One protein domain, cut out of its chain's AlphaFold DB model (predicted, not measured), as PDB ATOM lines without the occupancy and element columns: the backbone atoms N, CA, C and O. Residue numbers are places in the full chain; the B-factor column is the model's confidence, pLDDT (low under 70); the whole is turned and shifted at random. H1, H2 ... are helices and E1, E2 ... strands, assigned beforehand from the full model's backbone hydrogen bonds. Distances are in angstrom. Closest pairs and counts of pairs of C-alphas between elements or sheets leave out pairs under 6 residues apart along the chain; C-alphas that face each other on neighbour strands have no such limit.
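What this domain is: This is residues 388 to 398 and 405 to 501 of the 523 residues of the protein "Hypothetical protein" of Symbiodinium natans (UniProt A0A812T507). A strongly twisted sheet of four strands forms the middle, with H1 and H2 over one face and H3 over the other. Residues 475 to 480, of which 479 and 480 belong to H3, stick out. The printed part has 108 residues, in the order E1 H1 E2 H2 E3 H3 E4; the sheet, E3 E2 E1 E4, is mixed, and the class is mixed, helices and strands. It is compact, with a radius of gyration of the C-alphas of 14.2 A and spans of 40 by 34 by 19 A.

Where its parts are: The strands are E3, residues 461 to 466, 14.1 A; E2, 436 to 442, 19.2 A; E1, 388 to 392, 13.1 A, from C-alpha 388 at (126.021, 165.008, 98.699); and E4, 495 to 500, 16.2 A, to C-alpha 500 at (121.658, 166.024, 95.304). The helices are H1, 412 to 430, 26.9 A; H2, 445 to 455, 15.1 A; and H3, 479 to 490, 15.6 A.

How they stand to each other: E2 and E1 are parallel, with N 390 and O 439 2.7 A apart. E3 and E2 are parallel, with N 465 and O 438 at 2.7 A. E1 and E4 are antiparallel, with N 389 and O 498 at 2.8 A; these three pairs are within hydrogen-bond range. E2, H2 and E3 form a strand-helix-strand unit, two parallel neighbour strands joined through a helix, with a right-handed crossover. H1 and H2 are on the same face, each at a height over the sheet of 8.7 A. H1 touches H2 with residues 415 to 419 alone, at a steep tilt of 58 degrees; the closest C-alphas, Thr 419 and Leu 455, are 6.3 A apart. H3 is on the opposite face, over E1, at a height of 10.4 A, and is apart from H1 and H2. In H1, H2 and H3 every O i to N i+4 pair is within hydrogen-bond range.

The domain as a whole: The C-alphas farthest apart, Gly 398 and Asp 432, are separated by 43.7 A. Residues 399 to 404 are not printed; the C-alphas of 398 and 405 are 12.0 A apart across the cut. The link E3 to H3 is long. The mean pLDDT of the printed part is 76.6; residues 394 to 398, 405 to 407, 467 to 495 and 498 to 501 are under 70.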
ATOM      1  N   VAL A 388     126.347 164.043  97.641       89.00
ATOM      2  CA  VAL A 388     126.021 165.008  98.699       89.00
ATOM      3  C   VAL A 388     126.850 166.266  98.493       89.00
ATOM      4  O   VAL A 388     128.065 166.190  98.370       89.00
ATOM      5  N   ALA A 389     126.225 167.436  98.425       88.75
ATOM      6  CA  ALA A 389     126.925 168.712  98.368       88.75
ATOM      7  C   ALA A 389     127.075 169.291  99.781       88.75
ATOM      8  O   ALA A 389     126.114 169.392 100.536       88.75
ATOM      9  N   VAL A 390     128.291 169.684 100.137       87.94
ATOM     10  CA  VAL A 390     128.673 170.221 101.441       87.94
ATOM     11  C   VAL A 390     129.452 171.506 101.210       87.94
ATOM     12  O   VAL A 390     130.392 171.530 100.418       87.94
ATOM     13  N   HIS A 391     129.087 172.567 101.915       86.56
ATOM     14  CA  HIS A 391     129.802 173.833 101.927       86.56
ATOM     15  C   HIS A 391     130.183 174.207 103.355       86.56
ATOM     16  O   HIS A 391     129.329 174.235 104.241       86.56
ATOM     17  N   ILE A 392     131.467 174.482 103.567       83.81
ATOM     18  CA  ILE A 392     132.034 174.865 104.860       83.81
ATOM     19  C   ILE A 392     132.532 176.302 104.767       83.81
ATOM     20  O   ILE A 392     133.464 176.604 104.020       83.81
ATOM     21  N   ARG A 393     131.934 177.192 105.550       79.12
ATOM     22  CA  ARG A 393     132.302 178.599 105.587       79.12
ATOM     23  C   ARG A 393     133.208 178.857 106.791       79.12
ATOM     24  O   ARG A 393     132.812 178.677 107.933       79.12
ATOM     25  N   SER A 394     134.436 179.284 106.535       67.31
ATOM     26  CA  SER A 394     135.253 180.017 107.505       67.31
ATOM     27  C   SER A 394     134.881 181.494 107.423       67.31
ATOM     28  O   SER A 394     134.849 182.051 106.321       67.31
ATOM     29  N   ARG A 395     134.613 182.124 108.567       67.62
ATOM     30  CA  ARG A 395     134.315 183.559 108.628       67.62
ATOM     31  C   ARG A 395     135.539 184.391 108.266       67.62
ATOM     32  O   ARG A 395     136.675 183.976 108.507       67.62
ATOM     33  N   GLU A 396     135.302 185.548 107.660       61.75
ATOM     34  CA  GLU A 396     136.365 186.521 107.410       61.75
ATOM     35  C   GLU A 396     136.657 187.319 108.693       61.75
ATOM     36  O   GLU A 396     135.747 187.541 109.498       61.75
ATOM     37  N   PRO A 397     137.908 187.766 108.920       53.78
ATOM     38  CA  PRO A 397     138.220 188.645 110.042       53.78
ATOM     39  C   PRO A 397     137.352 189.917 109.993       53.78
ATOM     40  O   PRO A 397     137.480 190.705 109.057       53.78
ATOM     41  N   GLY A 398     136.488 190.120 110.997       63.66
ATOM     42  CA  GLY A 398     135.593 191.285 111.099       63.66
ATOM     43  C   GLY A 398     134.089 191.009 110.937       63.66
ATOM     44  O   GLY A 398     133.314 191.961 110.939       63.66
ATOM     45  N   PRO A 405     135.050 180.256 116.236       51.72
ATOM     46  CA  PRO A 405     136.492 180.406 116.129       51.72
ATOM     47  C   PRO A 405     136.857 180.895 114.722       51.72
ATOM     48  O   PRO A 405     136.545 180.253 113.719       51.72
ATOM     49  N   THR A 406     137.577 182.015 114.645       55.50
ATOM     50  CA  THR A 406     138.206 182.561 113.424       55.50
ATOM     51  C   THR A 406     139.306 181.660 112.849       55.50
ATOM     52  O   THR A 406     140.062 182.068 111.966       55.50
ATOM     53  N   ASP A 407     139.450 180.446 113.369       64.06
ATOM     54  CA  ASP A 407     140.490 179.525 112.965       64.06
ATOM     55  C   ASP A 407     140.246 179.070 111.524       64.06
ATOM     56  O   ASP A 407     139.167 178.619 111.143       64.06
ATOM     57  N   GLU A 408     141.295 179.135 110.703       71.75
ATOM     58  CA  GLU A 408     141.273 178.703 109.298       71.75
ATOM     59  C   GLU A 408     140.907 177.211 109.113       71.75
ATOM     60  O   GLU A 408     140.821 176.720 107.983       71.75
ATOM     61  N   THR A 409     140.761 176.459 110.207       80.00
ATOM     62  CA  THR A 409     140.465 175.028 110.229       80.00
ATOM     63  C   THR A 409     139.225 174.740 111.074       80.00
ATOM     64  O   THR A 409     139.221 175.103 112.249       80.00
ATOM     65  N   PRO A 410     138.213 174.038 110.528       83.62
ATOM     66  CA  PRO A 410     137.038 173.652 111.299       83.62
ATOM     67  C   PRO A 410     137.416 172.723 112.473       83.62
ATOM     68  O   PRO A 410     138.305 171.877 112.309       83.62
ATOM     69  N   PRO A 411     136.742 172.844 113.633       88.19
ATOM     70  CA  PRO A 411     136.927 171.953 114.779       88.19
ATOM     71  C   PRO A 411     136.731 170.464 114.427       88.19
ATOM     72  O   PRO A 411     135.920 170.112 113.567       88.19
ATOM     73  N   GLN A 412     137.477 169.559 115.071       90.44
ATOM     74  CA  GLN A 412     137.438 168.117 114.749       90.44
ATOM     75  C   GLN A 412     136.102 167.448 115.103       90.44
ATOM     76  O   GLN A 412     135.645 166.554 114.395       90.44
ATOM     77  N   ASP A 413     135.466 167.885 116.183       90.56
ATOM     78  CA  ASP A 413     134.129 167.474 116.616       90.56
ATOM     79  C   ASP A 413     133.042 167.885 115.612       90.56
ATOM     80  O   ASP A 413     132.129 167.103 115.322       90.56
ATOM     81  N   LEU A 414     133.180 169.068 115.005       87.12
ATOM     82  CA  LEU A 414     132.313 169.525 113.921       87.12
ATOM     83  C   LEU A 414     132.441 168.631 112.681       87.12
ATOM     84  O   LEU A 414     131.431 168.226 112.105       87.12
ATOM     85  N   LEU A 415     133.667 168.274 112.290       92.00
ATOM     86  CA  LEU A 415     133.919 167.376 111.154       92.00
ATOM     87  C   LEU A 415     133.403 165.950 111.401       92.00
ATOM     88  O   LEU A 415     132.826 165.336 110.497       92.00
ATOM     89  N   ALA A 416     133.541 165.450 112.632       93.25
ATOM     90  CA  ALA A 416     132.985 164.159 113.028       93.25
ATOM     91  C   ALA A 416     131.449 164.169 112.946       93.25
ATOM     92  O   ALA A 416     130.837 163.231 112.429       93.25
ATOM     93  N   SER A 417     130.826 165.263 113.395       91.69
ATOM     94  CA  SER A 417     129.373 165.450 113.346       91.69
ATOM     95  C   SER A 417     128.870 165.569 111.909       91.69
ATOM     96  O   SER A 417     127.912 164.896 111.538       91.69
ATOM     97  N   LEU A 418     129.567 166.344 111.071       89.69
ATOM     98  CA  LEU A 418     129.299 166.478 109.639       89.69
ATOM     99  C   LEU A 418     129.304 165.115 108.936       89.69
ATOM    100  O   LEU A 418     128.362 164.792 108.215       89.69
ATOM    101  N   THR A 419     130.332 164.299 109.174       93.75
ATOM    102  CA  THR A 419     130.453 162.962 108.570       93.75
ATOM    103  C   THR A 419     129.278 162.071 108.967       93.75
ATOM    104  O   THR A 419     128.630 161.481 108.102       93.75
ATOM    105  N   LYS A 420     128.931 162.049 110.261       93.88
ATOM    106  CA  LYS A 420     127.782 161.292 110.771       93.88
ATOM    107  C   LYS A 420     126.458 161.765 110.161       93.88
ATOM    108  O   LYS A 420     125.631 160.935 109.795       93.88
ATOM    109  N   CYS A 421     126.258 163.076 110.021       89.94
ATOM    110  CA  CYS A 421     125.062 163.641 109.396       89.94
ATOM    111  C   CYS A 421     124.940 163.241 107.921       89.94
ATOM    112  O   CYS A 421     123.847 162.895 107.476       89.94
ATOM    113  N   ILE A 422     126.047 163.252 107.172       90.56
ATOM    114  CA  ILE A 422     126.062 162.822 105.768       90.56
ATOM    115  C   ILE A 422     125.693 161.340 105.665       90.56
ATOM    116  O   ILE A 422     124.815 160.990 104.881       90.56
ATOM    117  N   GLU A 423     126.303 160.479 106.482       92.19
ATOM    118  CA  GLU A 423     126.014 159.040 106.490       92.19
ATOM    119  C   GLU A 423     124.551 158.747 106.837       92.19
ATOM    120  O   GLU A 423     123.890 157.988 106.131       92.19
ATOM    121  N   GLN A 424     124.022 159.386 107.883       90.06
ATOM    122  CA  GLN A 424     122.629 159.213 108.299       90.06
ATOM    123  C   GLN A 424     121.644 159.677 107.229       90.06
ATOM    124  O   GLN A 424     120.654 158.998 106.976       90.06
ATOM    125  N   ALA A 425     121.910 160.812 106.589       83.06
ATOM    126  CA  ALA A 425     121.035 161.328 105.550       83.06
ATOM    127  C   ALA A 425     121.091 160.478 104.272       83.06
ATOM    128  O   ALA A 425     120.053 160.217 103.669       83.06
ATOM    129  N   VAL A 426     122.271 159.978 103.890       87.62
ATOM    130  CA  VAL A 426     122.391 159.023 102.780       87.62
ATOM    131  C   VAL A 426     121.628 157.732 103.091       87.62
ATOM    132  O   VAL A 426     120.894 157.243 102.235       87.62
ATOM    133  N   GLN A 427     121.744 157.217 104.318       87.94
ATOM    134  CA  GLN A 427     121.013 156.029 104.755       87.94
ATOM    135  C   GLN A 427     119.494 156.244 104.742       87.94
ATOM    136  O   GLN A 427     118.749 155.356 104.332       87.94
ATOM    137  N   LEU A 428     119.025 157.409 105.192       84.00
ATOM    138  CA  LEU A 428     117.599 157.729 105.277       84.00
ATOM    139  C   LEU A 428     116.958 157.882 103.891       84.00
ATOM    140  O   LEU A 428     115.862 157.376 103.671       84.00
ATOM    141  N   GLU A 429     117.651 158.534 102.957       85.06
ATOM    142  CA  GLU A 429     117.122 158.811 101.615       85.06
ATOM    143  C   GLU A 429     117.310 157.647 100.633       85.06
ATOM    144  O   GLU A 429     116.465 157.411  99.768       85.06
ATOM    145  N   PHE A 430     118.416 156.900 100.740       84.56
ATOM    146  CA  PHE A 430     118.791 155.888  99.743       84.56
ATOM    147  C   PHE A 430     118.891 154.460 100.292       84.56
ATOM    148  O   PHE A 430     119.090 153.528  99.507       84.56
ATOM    149  N   GLY A 431     118.732 154.263 101.603       89.69
ATOM    150  CA  GLY A 431     118.941 152.975 102.263       89.69
ATOM    151  C   GLY A 431     120.414 152.552 102.283       89.69
ATOM    152  O   GLY A 431     121.315 153.387 102.221       89.69
ATOM    153  N   ASP A 432     120.655 151.238 102.332       89.19
ATOM    154  CA  ASP A 432     121.998 150.638 102.341       89.19
ATOM    155  C   ASP A 432     122.686 150.745 100.964       89.19
ATOM    156  O   ASP A 432     122.797 149.778 100.200       89.19
ATOM    157  N   VAL A 433     123.159 151.939 100.613       89.44
ATOM    158  CA  VAL A 433     123.977 152.155  99.412       89.44
ATOM    159  C   VAL A 433     125.443 151.798  99.668       89.44
ATOM    160  O   VAL A 433     126.027 152.175 100.679       89.44
ATOM    161  N   LYS A 434     126.093 151.132  98.700       91.00
ATOM    162  CA  LYS A 434     127.519 150.720  98.755       91.00
ATOM    163  C   LYS A 434     128.525 151.881  98.617       91.00
ATOM    164  O   LYS A 434     129.659 151.674  98.186       91.00
ATOM    165  N   GLY A 435     128.096 153.098  98.925       93.50
ATOM    166  CA  GLY A 435     128.927 154.290  98.962       93.50
ATOM    167  C   GLY A 435     128.360 155.483  98.199       93.50
ATOM    168  O   GLY A 435     127.472 155.353  97.353       93.50
ATOM    169  N   TRP A 436     128.902 156.652  98.514       94.62
ATOM    170  CA  TRP A 436     128.427 157.963  98.072       94.62
ATOM    171  C   TRP A 436     129.593 158.879  97.689       94.62
ATOM    172  O   TRP A 436     130.734 158.681  98.110       94.62
ATOM    173  N   ASP A 437     129.304 159.878  96.864       94.25
ATOM    174  CA  ASP A 437     130.234 160.936  96.475       94.25
ATOM    175  C   ASP A 437     129.913 162.218  97.259       94.25
ATOM    176  O   ASP A 437     128.747 162.484  97.557       94.25
ATOM    177  N   VAL A 438     130.914 163.060  97.535       93.50
ATOM    178  CA  VAL A 438     130.687 164.402  98.112       93.50
ATOM    179  C   VAL A 438     131.220 165.489  97.215       93.50
ATOM    180  O   VAL A 438     132.400 165.477  96.894       93.50
ATOM    181  N   TYR A 439     130.398 166.480  96.889       91.38
ATOM    182  CA  TYR A 439     130.892 167.791  96.487       91.38
ATOM    183  C   TYR A 439     131.247 168.593  97.723       91.38
ATOM    184  O   TYR A 439     130.361 168.931  98.499       91.38
ATOM    185  N   LEU A 440     132.524 168.913  97.893       91.50
ATOM    186  CA  LEU A 440     132.976 169.741  99.003       91.50
ATOM    187  C   LEU A 440     133.378 171.120  98.485       91.50
ATOM    188  O   LEU A 440     134.252 171.252  97.630       91.50
ATOM    189  N   ALA A 441     132.749 172.152  99.026       88.31
ATOM    190  CA  ALA A 441     133.156 173.536  98.880       88.31
ATOM    191  C   ALA A 441     133.607 174.057 100.247       88.31
ATOM    192  O   ALA A 441     133.013 173.723 101.271       88.31
ATOM    193  N   ALA A 442     134.638 174.896 100.278       86.00
ATOM    194  CA  ALA A 442     134.935 175.681 101.467       86.00
ATOM    195  C   ALA A 442     135.487 177.054 101.088       86.00
ATOM    196  O   ALA A 442     136.109 177.195 100.033       86.00
ATOM    197  N   THR A 443     135.289 178.044 101.955       82.44
ATOM    198  CA  THR A 443     135.796 179.416 101.750       82.44
ATOM    199  C   THR A 443     137.317 179.486 101.692       82.44
ATOM    200  O   THR A 443     137.863 180.274 100.924       82.44
ATOM    201  N   THR A 444     138.021 178.656 102.466       83.19
ATOM    202  CA  THR A 444     139.487 178.587 102.445       83.19
ATOM    203  C   THR A 444     139.969 177.230 101.952       83.19
ATOM    204  O   THR A 444     139.385 176.180 102.229       83.19
ATOM    205  N   GLN A 445     141.106 177.230 101.249       85.12
ATOM    206  CA  GLN A 445     141.757 175.988 100.817       85.12
ATOM    207  C   GLN A 445     142.149 175.098 102.001       85.12
ATOM    208  O   GLN A 445     142.139 173.873 101.882       85.12
ATOM    209  N   LYS A 446     142.482 175.703 103.147       86.06
ATOM    210  CA  LYS A 446     142.839 174.980 104.368       86.06
ATOM    211  C   LYS A 446     141.625 174.267 104.964       86.06
ATOM    212  O   LYS A 446     141.720 173.064 105.192       86.06
ATOM    213  N   ALA A 447     140.483 174.949 105.106       85.19
ATOM    214  CA  ALA A 447     139.233 174.324 105.540       85.19
ATOM    215  C   ALA A 447     138.800 173.206 104.583       85.19
ATOM    216  O   ALA A 447     138.491 172.104 105.034       85.19
ATOM    217  N   HIS A 448     138.879 173.446 103.266       90.56
ATOM    218  CA  HIS A 448     138.599 172.417 102.262       90.56
ATOM    219  C   HIS A 448     139.499 171.191 102.456       90.56
ATOM    220  O   HIS A 448     139.013 170.065 102.465       90.56
ATOM    221  N   LYS A 449     140.814 171.388 102.615       92.31
ATOM    222  CA  LYS A 449     141.772 170.289 102.790       92.31
ATOM    223  C   LYS A 449     141.495 169.491 104.065       92.31
ATOM    224  O   LYS A 449     141.414 168.272 103.990       92.31
ATOM    225  N   VAL A 450     141.315 170.165 105.201       92.06
ATOM    226  CA  VAL A 450     141.072 169.505 106.494       92.06
ATOM    227  C   VAL A 450     139.760 168.720 106.471       92.06
ATOM    228  O   VAL A 450     139.740 167.555 106.862       92.06
ATOM    229  N   ALA A 451     138.684 169.313 105.954       91.44
ATOM    230  CA  ALA A 451     137.408 168.623 105.828       91.44
ATOM    231  C   ALA A 451     137.467 167.460 104.829       91.44
ATOM    232  O   ALA A 451     136.910 166.399 105.094       91.44
ATOM    233  N   ALA A 452     138.184 167.620 103.713       94.75
ATOM    234  CA  ALA A 452     138.373 166.545 102.748       94.75
ATOM    235  C   ALA A 452     139.164 165.372 103.339       94.75
ATOM    236  O   ALA A 452     138.814 164.217 103.108       94.75
ATOM    237  N   ASP A 453     140.228 165.649 104.092       95.69
ATOM    238  CA  ASP A 453     141.042 164.613 104.726       95.69
ATOM    239  C   ASP A 453     140.270 163.888 105.837       95.69
ATOM    240  O   ASP A 453     140.404 162.673 105.962       95.69
ATOM    241  N   HIS A 454     139.394 164.593 106.561       95.25
ATOM    242  CA  HIS A 454     138.490 163.974 107.530       95.25
ATOM    243  C   HIS A 454     137.415 163.115 106.845       95.25
ATOM    244  O   HIS A 454     137.241 161.958 107.197       95.25
ATOM    245  N   LEU A 455     136.736 163.616 105.808       95.31
ATOM    246  CA  LEU A 455     135.705 162.848 105.093       95.31
ATOM    247  C   LEU A 455     136.258 161.556 104.466       95.31
ATOM    248  O   LEU A 455     135.563 160.542 104.445       95.31
ATOM    249  N   LYS A 456     137.523 161.551 104.017       96.56
ATOM    250  CA  LYS A 456     138.213 160.345 103.514       96.56
ATOM    251  C   LYS A 456     138.341 159.219 104.544       96.56
ATOM    252  O   LYS A 456     138.629 158.099 104.133       96.56
ATOM    253  N   SER A 457     138.152 159.477 105.842       95.88
ATOM    254  CA  SER A 457     138.125 158.406 106.843       95.88
ATOM    255  C   SER A 457     136.797 157.646 106.878       95.88
ATOM    256  O   SER A 457     136.740 156.589 107.502       95.88
ATOM    257  N   SER A 458     135.734 158.151 106.234       96.06
ATOM    258  CA  SER A 458     134.470 157.415 106.125       96.06
ATOM    259  C   SER A 458     134.634 156.224 105.170       96.06
ATOM    260  O   SER A 458     135.037 156.415 104.019       96.06
ATOM    261  N   PRO A 459     134.280 154.994 105.591       96.19
ATOM    262  CA  PRO A 459     134.434 153.795 104.765       96.19
ATOM    263  C   PRO A 459     133.497 153.773 103.547       96.19
ATOM    264  O   PRO A 459     133.731 153.013 102.610       96.19
ATOM    265  N   ASN A 460     132.443 154.595 103.556       95.31
ATOM    266  CA  ASN A 460     131.420 154.633 102.512       95.31
ATOM    267  C   ASN A 460     131.626 155.779 101.509       95.31
ATOM    268  O   ASN A 460     130.944 155.833 100.482       95.31
ATOM    269  N   LEU A 461     132.568 156.691 101.760       95.75
ATOM    270  CA  LEU A 461     132.886 157.751 100.813       95.75
ATOM    271  C   LEU A 461     133.698 157.184  99.641       95.75
ATOM    272  O   LEU A 461     134.815 156.701  99.804       95.75
ATOM    273  N   ARG A 462     133.162 157.299  98.424       95.69
ATOM    274  CA  ARG A 462     133.839 156.856  97.197       95.69
ATOM    275  C   ARG A 462     134.829 157.888  96.680       95.69
ATOM    276  O   ARG A 462     135.941 157.540  96.289       95.69
ATOM    277  N   ARG A 463     134.406 159.151  96.604       95.12
ATOM    278  CA  ARG A 463     135.220 160.251  96.071       95.12
ATOM    279  C   ARG A 463     134.718 161.610  96.541       95.12
ATOM    280  O   ARG A 463     133.520 161.834  96.687       95.12
ATOM    281  N   ILE A 464     135.666 162.528  96.702       93.94
ATOM    282  CA  ILE A 464     135.400 163.950  96.915       93.94
ATOM    283  C   ILE A 464     135.539 164.649  95.570       93.94
ATOM    284  O   ILE A 464     136.600 164.636  94.945       93.94
ATOM    285  N   LEU A 465     134.442 165.231  95.120       91.31
ATOM    286  CA  LEU A 465     134.340 166.032  93.922       91.31
ATOM    287  C   LEU A 465     134.678 167.477  94.287       91.31
ATOM    288  O   LEU A 465     134.116 168.054  95.219       91.31
ATOM    289  N   SER A 466     135.614 168.060  93.545       79.94
ATOM    290  CA  SER A 466     135.878 169.494  93.600       79.94
ATOM    291  C   SER A 466     134.967 170.187  92.597       79.94
ATOM    292  O   SER A 466     134.818 169.731  91.459       79.94
ATOM    293  N   LEU A 467     134.351 171.294  93.005       67.31
ATOM    294  CA  LEU A 467     133.777 172.205  92.024       67.31
ATOM    295  C   LEU A 467     134.944 172.807  91.222       67.31
ATOM    296  O   LEU A 467     135.971 173.156  91.818       67.31
ATOM    297  N   PRO A 468     134.824 172.945  89.888       59.78
ATOM    298  CA  PRO A 468     135.706 173.840  89.146       59.78
ATOM    299  C   PRO A 468     135.722 175.187  89.874       59.78
ATOM    300  O   PRO A 468     134.687 175.567  90.421       59.78
ATOM    301  N   LYS A 469     136.860 175.898  89.913       53.72
ATOM    302  CA  LYS A 469     136.896 177.266  90.460       53.72
ATOM    303  C   LYS A 469     135.712 178.033  89.870       53.72
ATOM    304  O   LYS A 469     135.687 178.273  88.665       53.72
ATOM    305  N   ILE A 470     134.730 178.354  90.710       48.69
ATOM    306  CA  ILE A 470     133.582 179.156  90.309       48.69
ATOM    307  C   ILE A 470     134.126 180.571  90.176       48.69
ATOM    308  O   ILE A 470     134.151 181.349  91.126       48.69
ATOM    309  N   GLU A 471     134.661 180.886  89.003       46.22
ATOM    310  CA  GLU A 471     134.785 182.276  88.607       46.22
ATOM    311  C   GLU A 471     133.363 182.810  88.497       46.22
ATOM    312  O   GLU A 471     132.493 182.153  87.928       46.22
ATOM    313  N   HIS A 472     133.113 183.968  89.102       42.41
ATOM    314  CA  HIS A 472     131.811 184.623  89.164       42.41
ATOM    315  C   HIS A 472     131.379 185.057  87.748       42.41
ATOM    316  O   HIS A 472     131.436 186.230  87.383       42.41
ATOM    317  N   ASN A 473     131.025 184.102  86.890       39.97
ATOM    318  CA  ASN A 473     130.821 184.329  85.473       39.97
ATOM    319  C   ASN A 473     129.327 184.302  85.160       39.97
ATOM    320  O   ASN A 473     128.786 183.335  84.638       39.97
ATOM    321  N   ARG A 474     128.660 185.428  85.432       47.34
ATOM    322  CA  ARG A 474     127.230 185.653  85.140       47.34
ATOM    323  C   ARG A 474     126.844 185.498  83.654       47.34
ATOM    324  O   ARG A 474     125.688 185.715  83.308       47.34
ATOM    325  N   ARG A 475     127.787 185.191  82.752       45.91
ATOM    326  CA  ARG A 475     127.569 185.152  81.296       45.91
ATOM    327  C   ARG A 475     127.327 183.757  80.716       45.91
ATOM    328  O   ARG A 475     126.815 183.687  79.605       45.91
ATOM    329  N   THR A 476     127.689 182.668  81.398       48.03
ATOM    330  CA  THR A 476     127.746 181.337  80.753       48.03
ATOM    331  C   THR A 476     126.464 180.511  80.824       48.03
ATOM    332  O   THR A 476     126.367 179.516  80.112       48.03
ATOM    333  N   GLY A 477     125.462 180.911  81.614       44.44
ATOM    334  CA  GLY A 477     124.169 180.217  81.653       44.44
ATOM    335  C   GLY A 477     124.252 178.758  82.126       44.44
ATOM    336  O   GLY A 477     123.402 177.950  81.751       44.44
ATOM    337  N   ALA A 478     125.250 178.396  82.941       46.72
ATOM    338  CA  ALA A 478     125.413 177.047  83.479       46.72
ATOM    339  C   ALA A 478     124.495 176.864  84.703       46.72
ATOM    340  O   ALA A 478     124.943 176.692  85.833       46.72
ATOM    341  N   GLY A 479     123.182 176.921  84.469       47.69
ATOM    342  CA  GLY A 479     122.173 177.216  85.492       47.69
ATOM    343  C   GLY A 479     122.135 176.311  86.728       47.69
ATOM    344  O   GLY A 479     121.715 176.780  87.775       47.69
ATOM    345  N   SER A 480     122.576 175.049  86.675       49.00
ATOM    346  CA  SER A 480     122.570 174.170  87.860       49.00
ATOM    347  C   SER A 480     123.830 174.294  88.720       49.00
ATOM    348  O   SER A 480     123.732 174.303  89.947       49.00
ATOM    349  N   VAL A 481     125.005 174.418  88.093       52.00
ATOM    350  CA  VAL A 481     126.281 174.638  88.792       52.00
ATOM    351  C   VAL A 481     126.323 176.059  89.339       52.00
ATOM    352  O   VAL A 481     126.677 176.235  90.501       52.00
ATOM    353  N   ASP A 482     125.868 177.033  88.548       55.84
ATOM    354  CA  ASP A 482     125.799 178.439  88.938       55.84
ATOM    355  C   ASP A 482     124.766 178.646  90.053       55.84
ATOM    356  O   ASP A 482     125.103 179.261  91.053       55.84
ATOM    357  N   ALA A 483     123.565 178.052  89.983       55.69
ATOM    358  CA  ALA A 483     122.575 178.191  91.059       55.69
ATOM    359  C   ALA A 483     122.978 177.464  92.350       55.69
ATOM    360  O   ALA A 483     122.658 177.928  93.444       55.69
ATOM    361  N   MET A 484     123.667 176.317  92.256       56.69
ATOM    362  CA  MET A 484     124.186 175.638  93.443       56.69
ATOM    363  C   MET A 484     125.323 176.451  94.061       56.69
ATOM    364  O   MET A 484     125.280 176.723  95.251       56.69
ATOM    365  N   ALA A 485     126.286 176.897  93.257       57.94
ATOM    366  CA  ALA A 485     127.361 177.778  93.692       57.94
ATOM    367  C   ALA A 485     126.841 179.085  94.305       57.94
ATOM    368  O   ALA A 485     127.307 179.497  95.358       57.94
ATOM    369  N   GLU A 486     125.853 179.715  93.679       58.88
ATOM    370  CA  GLU A 486     125.250 180.968  94.128       58.88
ATOM    371  C   GLU A 486     124.460 180.765  95.428       58.88
ATOM    372  O   GLU A 486     124.643 181.528  96.373       58.88
ATOM    373  N   ALA A 487     123.689 179.678  95.560       58.66
ATOM    374  CA  ALA A 487     123.038 179.321  96.823       58.66
ATOM    375  C   ALA A 487     124.051 179.039  97.949       58.66
ATOM    376  O   ALA A 487     123.829 179.439  99.092       58.66
ATOM    377  N   LEU A 488     125.174 178.385  97.626       56.94
ATOM    378  CA  LEU A 488     126.257 178.133  98.576       56.94
ATOM    379  C   LEU A 488     126.946 179.435  99.010       56.94
ATOM    380  O   LEU A 488     127.223 179.595 100.195       56.94
ATOM    381  N   LEU A 489     127.179 180.367  98.083       54.72
ATOM    382  CA  LEU A 489     127.828 181.657  98.344       54.72
ATOM    383  C   LEU A 489     126.928 182.657  99.092       54.72
ATOM    384  O   LEU A 489     127.447 183.506  99.808       54.72
ATOM    385  N   ILE A 490     125.602 182.570  98.942       54.28
ATOM    386  CA  ILE A 490     124.637 183.467  99.613       54.28
ATOM    387  C   ILE A 490     124.326 183.010 101.050       54.28
ATOM    388  O   ILE A 490     123.959 183.826 101.897       54.28
ATOM    389  N   SER A 491     124.475 181.716 101.352       55.41
ATOM    390  CA  SER A 491     124.221 181.171 102.688       55.41
ATOM    391  C   SER A 491     125.178 181.762 103.733       55.41
ATOM    392  O   SER A 491     126.384 181.523 103.687       55.41
ATOM    393  N   ARG A 492     124.629 182.465 104.735       61.16
ATOM    394  CA  ARG A 492     125.377 182.931 105.920       61.16
ATOM    395  C   ARG A 492     125.666 181.827 106.945       61.16
ATOM    396  O   ARG A 492     126.371 182.099 107.909       61.16
ATOM    397  N   ALA A 493     125.135 180.614 106.760       59.00
ATOM    398  CA  ALA A 493     125.384 179.497 107.669       59.00
ATOM    399  C   ALA A 493     126.857 179.059 107.632       59.00
ATOM    400  O   ALA A 493     127.454 178.977 106.556       59.00
ATOM    401  N   ASP A 494     127.415 178.734 108.801       67.50
ATOM    402  CA  ASP A 494     128.807 178.287 108.944       67.50
ATOM    403  C   ASP A 494     129.047 176.926 108.250       67.50
ATOM    404  O   ASP A 494     130.113 176.666 107.690       67.50
ATOM    405  N   ILE A 495     128.016 176.075 108.195       67.25
ATOM    406  CA  ILE A 495     127.975 174.860 107.375       67.25
ATOM    407  C   ILE A 495     126.635 174.787 106.649       67.25
ATOM    408  O   ILE A 495     125.575 174.919 107.259       67.25
ATOM    409  N   PHE A 496     126.680 174.501 105.351       70.62
ATOM    410  CA  PHE A 496     125.503 174.223 104.540       70.62
ATOM    411  C   PHE A 496     125.637 172.851 103.875       70.62
ATOM    412  O   PHE A 496     126.609 172.582 103.171       70.62
ATOM    413  N   ILE A 497     124.653 171.975 104.082       70.25
ATOM    414  CA  ILE A 497     124.611 170.632 103.489       70.25
ATOM    415  C   ILE A 497     123.376 170.545 102.597       70.25
ATOM    416  O   ILE A 497     122.262 170.831 103.035       70.25
ATOM    417  N   ARG A 498     123.562 170.127 101.346       69.25
ATOM    418  CA  ARG A 498     122.490 169.891 100.381       69.25
ATOM    419  C   ARG A 498     122.652 168.527  99.732       69.25
ATOM    420  O   ARG A 498     123.675 168.224  99.132       69.25
ATOM    421  N   PHE A 499     121.601 167.725  99.779       64.31
ATOM    422  CA  PHE A 499     121.572 166.419  99.129       64.31
ATOM    423  C   PHE A 499     121.170 166.580  97.662       64.31
ATOM    424  O   PHE A 499     120.184 167.253  97.357       64.31
ATOM    425  N   VAL A 500     121.949 166.000  96.743       63.56
ATOM    426  CA  VAL A 500     121.658 166.024  95.304       63.56
ATOM    427  C   VAL A 500     121.558 164.586  94.802       63.56
ATOM    428  O   VAL A 500     122.546 163.930  94.476       63.56
ATOM    429  N   ALA A 501     120.327 164.089  94.739       58.56
ATOM    430  CA  ALA A 501     120.025 162.774  94.200       58.56
ATOM    431  C   ALA A 501     119.814 162.840  92.683       58.56
ATOM    432  O   ALA A 501     118.886 163.498  92.216       58.56
TER     433      ALA A 501